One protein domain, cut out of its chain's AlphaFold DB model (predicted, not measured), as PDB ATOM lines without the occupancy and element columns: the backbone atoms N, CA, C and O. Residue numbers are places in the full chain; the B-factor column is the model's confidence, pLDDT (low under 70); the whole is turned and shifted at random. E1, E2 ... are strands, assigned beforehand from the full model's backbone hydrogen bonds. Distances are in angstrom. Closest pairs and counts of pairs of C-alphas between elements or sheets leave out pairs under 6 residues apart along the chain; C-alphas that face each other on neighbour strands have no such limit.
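AT A GLANCE: This is residues 5 to 47 of the 60 residues of an uncharacterized protein of Clostridiales bacterium GWF2_38_85 (UniProt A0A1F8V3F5). With little regular structure, this domain is a small head, the two-strand hairpin of E1 and E2 with a loop, residues 21 to 31, folded back beside it, and a long arm, residues 32 to 42, that makes the length before residues 43 to 47 hook back. The printed part has 43 residues, no named helix and two named strands, E1 then E2, in one antiparallel sheet; the class is all strand, with 11 residues in named elements. It is extended, with a radius of gyration of the C-alphas of 15.5 A, and spans 43 by 22 by 15 A.

IN THESE COORDINATES: Find C-alpha 14 at (-40.124, 35.690, 52.134); from there E2, residues 14 to 20, runs 15.4 A to C-alpha 20. E1, residues 5 to 8, begins at C-alpha 5, (-40.157, 25.748, 49.023), and runs 9.1 A.

HOW THE PARTS SIT: E1 and E2 form a hairpin with a tight link, antiparallel at 141 degrees between directions. Look at N 5 and O 19, 2.8 A apart, within hydrogen-bond range.

THE WHOLE: The C-alphas farthest apart, of Cys 17 and Lys 42, are 43.8 A apart. The printed part has no cut, and no printed residue is under pLDDT 70.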
ATOM      1  N   TRP A   5     -39.186  24.662  48.903       97.38
ATOM      2  CA  TRP A   5     -40.157  25.748  49.023       97.38
ATOM      3  C   TRP A   5     -39.548  26.947  49.746       97.38
ATOM      4  O   TRP A   5     -38.826  26.767  50.724       97.38
ATOM      5  N   ASP A   6     -39.869  28.164  49.304       98.12
ATOM      6  CA  ASP A   6     -39.607  29.367  50.098       98.12
ATOM      7  C   ASP A   6     -40.426  29.306  51.395       98.12
ATOM      8  O   ASP A   6     -41.640  29.077  51.352       98.12
ATOM      9  N   ILE A   7     -39.779  29.560  52.533       98.25
ATOM     10  CA  ILE A   7     -40.489  29.807  53.786       98.25
ATOM     11  C   ILE A   7     -40.967  31.259  53.790       98.25
ATOM     12  O   ILE A   7     -40.205  32.201  53.548       98.25
ATOM     13  N   LEU A   8     -42.250  31.419  54.085       98.50
ATOM     14  CA  LEU A   8     -42.925  32.692  54.248       98.50
ATOM     15  C   LEU A   8     -43.276  32.922  55.720       98.50
ATOM     16  O   LEU A   8     -43.484  31.966  56.473       98.50
ATOM     17  N   ASP A   9     -43.360  34.191  56.105       97.62
ATOM     18  CA  ASP A   9     -44.036  34.596  57.335       97.62
ATOM     19  C   ASP A   9     -45.570  34.567  57.163       97.62
ATOM     20  O   ASP A   9     -46.102  34.317  56.078       97.62
ATOM     21  N   GLU A  10     -46.298  34.836  58.246       96.69
ATOM     22  CA  GLU A  10     -47.769  34.863  58.260       96.69
ATOM     23  C   GLU A  10     -48.390  35.942  57.357       96.69
ATOM     24  O   GLU A  10     -49.559  35.844  56.989       96.69
ATOM     25  N   ASN A  11     -47.606  36.951  56.970       97.12
ATOM     26  CA  ASN A  11     -48.011  38.014  56.053       97.12
ATOM     27  C   ASN A  11     -47.645  37.688  54.594       97.12
ATOM     28  O   ASN A  11     -47.904  38.490  53.697       97.12
ATOM     29  N   GLY A  12     -47.055  36.515  54.342       96.75
ATOM     30  CA  GLY A  12     -46.641  36.060  53.020       96.75
ATOM     31  C   GLY A  12     -45.303  36.630  52.540       96.75
ATOM     32  O   GLY A  12     -44.962  36.451  51.369       96.75
ATOM     33  N   ASN A  13     -44.526  37.299  53.397       98.12
ATOM     34  CA  ASN A  13     -43.201  37.789  53.022       98.12
ATOM     35  C   ASN A  13     -42.181  36.653  53.068       98.12
ATOM     36  O   ASN A  13     -42.203  35.818  53.971       98.12
ATOM     37  N   LYS A  14     -41.233  36.652  52.126       98.06
ATOM     38  CA  LYS A  14     -40.124  35.690  52.134       98.06
ATOM     39  C   LYS A  14     -39.223  35.918  53.345       98.06
ATOM     40  O   LYS A  14     -38.764  37.036  53.566       98.06
ATOM     41  N   THR A  15     -38.886  34.845  54.053       97.81
ATOM     42  CA  THR A  15     -37.906  34.883  55.153       97.81
ATOM     43  C   THR A  15     -36.463  34.735  54.659       97.81
ATOM     44  O   THR A  15     -35.522  35.043  55.385       97.81
ATOM     45  N   GLY A  16     -36.284  34.260  53.419       97.81
ATOM     46  CA  GLY A  16     -34.987  33.887  52.845       97.81
ATOM     47  C   GLY A  16     -34.562  32.445  53.146       97.81
ATOM     48  O   GLY A  16     -33.543  31.994  52.627       97.81
ATOM     49  N   CYS A  17     -35.338  31.711  53.950       97.81
ATOM     50  CA  CYS A  17     -35.117  30.295  54.235       97.81
ATOM     51  C   CYS A  17     -35.826  29.391  53.213       97.81
ATOM     52  O   CYS A  17     -36.851  29.762  52.637       97.81
ATOM     53  N   LEU A  18     -35.297  28.176  53.032       97.25
ATOM     54  CA  LEU A  18     -35.866  27.136  52.172       97.25
ATOM     55  C   LEU A  18     -36.268  25.907  52.994       97.25
ATOM     56  O   LEU A  18     -35.543  25.512  53.907       97.25
ATOM     57  N   HIS A  19     -37.376  25.268  52.617       96.94
ATOM     58  CA  HIS A  19     -37.874  24.019  53.202       96.94
ATOM     59  C   HIS A  19     -37.850  22.876  52.189       96.94
ATOM     60  O   HIS A  19     -38.271  23.053  51.049       96.94
ATOM     61  N   GLU A  20     -37.400  21.689  52.594       96.50
ATOM     62  CA  GLU A  20     -37.468  20.485  51.754       96.50
ATOM     63  C   GLU A  20     -38.897  19.916  51.727       96.50
ATOM     64  O   GLU A  20     -39.465  19.551  52.763       96.50
ATOM     65  N   ARG A  21     -39.473  19.765  50.527       93.38
ATOM     66  CA  ARG A  21     -40.811  19.188  50.351       93.38
ATOM     67  C   ARG A  21     -40.886  17.775  50.936       93.38
ATOM     68  O   ARG A  21     -40.077  16.906  50.629       93.38
ATOM     69  N   GLY A  22     -41.928  17.527  51.730       90.06
ATOM     70  CA  GLY A  22     -42.181  16.231  52.371       90.06
ATOM     71  C   GLY A  22     -41.585  16.095  53.776       90.06
ATOM     72  O   GLY A  22     -41.885  15.119  54.462       90.06
ATOM     73  N   LYS A  23     -40.796  17.073  54.239       93.44
ATOM     74  CA  LYS A  23     -40.401  17.192  55.650       93.44
ATOM     75  C   LYS A  23     -41.449  17.972  56.443       93.44
ATOM     76  O   LYS A  23     -42.203  18.768  55.884       93.44
ATOM     77  N   ILE A  24     -41.482  17.748  57.756       94.19
ATOM     78  CA  ILE A  24     -42.368  18.468  58.678       94.19
ATOM     79  C   ILE A  24     -41.910  19.929  58.763       94.19
ATOM     80  O   ILE A  24     -40.747  20.178  59.071       94.19
ATOM     81  N   MET A  25     -42.818  20.867  58.488       94.44
ATOM     82  CA  MET A  25     -42.598  22.300  58.715       94.44
ATOM     83  C   MET A  25     -42.807  22.648  60.188       94.44
ATOM     84  O   MET A  25     -43.624  22.028  60.878       94.44
ATOM     85  N   GLN A  26     -42.080  23.645  60.671       95.56
ATOM     86  CA  GLN A  26     -42.216  24.143  62.032       95.56
ATOM     87  C   GLN A  26     -43.419  25.080  62.166       95.56
ATOM     88  O   GLN A  26     -43.953  25.626  61.200       95.56
ATOM     89  N   LYS A  27     -43.863  25.291  63.408       96.25
ATOM     90  CA  LYS A  27     -44.935  26.246  63.695       96.25
ATOM     91  C   LYS A  27     -44.492  27.659  63.305       96.25
ATOM     92  O   LYS A  27     -43.450  28.115  63.760       96.25
ATOM     93  N   GLY A  28     -45.336  28.358  62.549       94.94
ATOM     94  CA  GLY A  28     -45.063  29.720  62.078       94.94
ATOM     95  C   GLY A  28     -44.292  29.777  60.758       94.94
ATOM     96  O   GLY A  28     -44.062  30.870  60.254       94.94
ATOM     97  N   GLU A  29     -43.931  28.627  60.181       97.38
ATOM     98  CA  GLU A  29     -43.442  28.552  58.807       97.38
ATOM     99  C   GLU A  29     -44.624  28.359  57.856       97.38
ATOM    100  O   GLU A  29     -45.432  27.439  58.011       97.38
ATOM    101  N   TYR A  30     -44.700  29.210  56.841       97.69
ATOM    102  CA  TYR A  30     -45.702  29.128  55.787       97.69
ATOM    103  C   TYR A  30     -45.010  28.854  54.449       97.69
ATOM    104  O   TYR A  30     -43.829  29.140  54.280       97.69
ATOM    105  N   HIS A  31     -45.725  28.287  53.483       96.75
ATOM    106  CA  HIS A  31     -45.274  28.209  52.092       96.75
ATOM    107  C   HIS A  31     -46.448  28.539  51.173       96.75
ATOM    108  O   HIS A  31     -47.612  28.360  51.540       96.75
ATOM    109  N   LEU A  32     -46.149  29.046  49.979       96.12
ATOM    110  CA  LEU A  32     -47.181  29.420  49.020       96.12
ATOM    111  C   LEU A  32     -47.825  28.174  48.395       96.12
ATOM    112  O   LEU A  32     -47.127  27.279  47.921       96.12
ATOM    113  N   VAL A  33     -49.158  28.155  48.331       94.19
ATOM    114  CA  VAL A  33     -49.946  27.114  47.654       94.19
ATOM    115  C   VAL A  33     -50.811  27.757  46.574       94.19
ATOM    116  O   VAL A  33     -51.370  28.832  46.777       94.19
ATOM    117  N   ALA A  34     -50.954  27.081  45.435       94.81
ATOM    118  CA  ALA A  34     -51.884  27.457  44.377       94.81
ATOM    119  C   ALA A  34     -52.877  26.317  44.115       94.81
ATOM    120  O   ALA A  34     -52.492  25.149  44.052       94.81
ATOM    121  N   GLN A  35     -54.149  26.667  43.922       94.44
ATOM    122  CA  GLN A  35     -55.194  25.745  43.484       94.44
ATOM    123  C   GLN A  35     -55.787  26.251  42.170       94.44
ATOM    124  O   GLN A  35     -56.087  27.435  42.035       94.44
ATOM    125  N   VAL A  36     -55.962  25.352  41.203       96.00
ATOM    126  CA  VAL A  36     -56.491  25.685  39.876       96.00
ATOM    127  C   VAL A  36     -57.878  25.078  39.718       96.00
ATOM    128  O   VAL A  36     -58.073  23.893  39.979       96.00
ATOM    129  N   TRP A  37     -58.822  25.895  39.255       96.88
ATOM    130  CA  TRP A  37     -60.194  25.500  38.950       96.88
ATOM    131  C   TRP A  37     -60.419  25.670  37.450       96.88
ATOM    132  O   TRP A  37     -60.388  26.787  36.936       96.88
ATOM    133  N   ILE A  38     -60.605  24.561  36.738       97.81
ATOM    134  CA  ILE A  38     -60.800  24.565  35.284       97.81
ATOM    135  C   ILE A  38     -62.285  24.369  35.014       97.81
ATOM    136  O   ILE A  38     -62.856  23.380  35.467       97.81
ATOM    137  N   MET A  39     -62.893  25.292  34.272       98.38
ATOM    138  CA  MET A  39     -64.309  25.246  33.908       98.38
ATOM    139  C   MET A  39     -64.464  25.144  32.389       98.38
ATOM    140  O   MET A  39     -63.790  25.861  31.648       98.38
ATOM    141  N   ASN A  40     -65.336  24.253  31.917       98.12
ATOM    142  CA  ASN A  40     -65.647  24.136  30.491       98.12
ATOM    143  C   ASN A  40     -66.730  25.152  30.055       98.12
ATOM    144  O   ASN A  40     -67.322  25.853  30.874       98.12
ATOM    145  N   GLY A  41     -67.040  25.205  28.754       98.44
ATOM    146  CA  GLY A  41     -68.047  26.129  28.204       98.44
ATOM    147  C   GLY A  41     -69.495  25.896  28.668       98.44
ATOM    148  O   GLY A  41     -70.357  26.713  28.364       98.44
ATOM    149  N   LYS A  42     -69.776  24.803  29.391       98.31
ATOM    150  CA  LYS A  42     -71.088  24.496  29.985       98.31
ATOM    151  C   LYS A  42     -71.199  24.924  31.453       98.31
ATOM    152  O   LYS A  42     -72.259  24.753  32.043       98.31
ATOM    153  N   GLY A  43     -70.131  25.465  32.041       97.88
ATOM    154  CA  GLY A  43     -70.099  25.829  33.459       97.88
ATOM    155  C   GLY A  43     -69.770  24.663  34.399       97.88
ATOM    156  O   GLY A  43     -70.021  24.758  35.596       97.88
ATOM    157  N   GLU A  44     -69.224  23.559  33.884       98.44
ATOM    158  CA  GLU A  44     -68.843  22.390  34.685       98.44
ATOM    159  C   GLU A  44     -67.359  22.467  35.060       98.44
ATOM    160  O   GLU A  44     -66.521  22.819  34.222       98.44
ATOM    161  N   PHE A  45     -67.018  22.095  36.295       98.25
ATOM    162  CA  PHE A  45     -65.629  22.032  36.751       98.25
ATOM    163  C   PHE A  45     -64.976  20.684  36.431       98.25
ATOM    164  O   PHE A  45     -65.583  19.626  36.596       98.25
ATOM    165  N   LEU A  46     -63.700  20.718  36.039       97.75
ATOM    166  CA  LEU A  46     -62.861  19.526  35.979       97.75
ATOM    167  C   LEU A  46     -62.471  19.107  37.399       97.75
ATOM    168  O   LEU A  46     -61.714  19.808  38.069       97.75
ATOM    169  N   ILE A  47     -62.943  17.938  37.823       95.75
ATOM    170  CA  ILE A  47     -62.544  17.307  39.081       95.75
ATOM    171  C   ILE A  47     -61.592  16.154  38.767       95.75
ATOM    172  O   ILE A  47     -61.942  15.229  38.033       95.75
TER     173      ILE A  47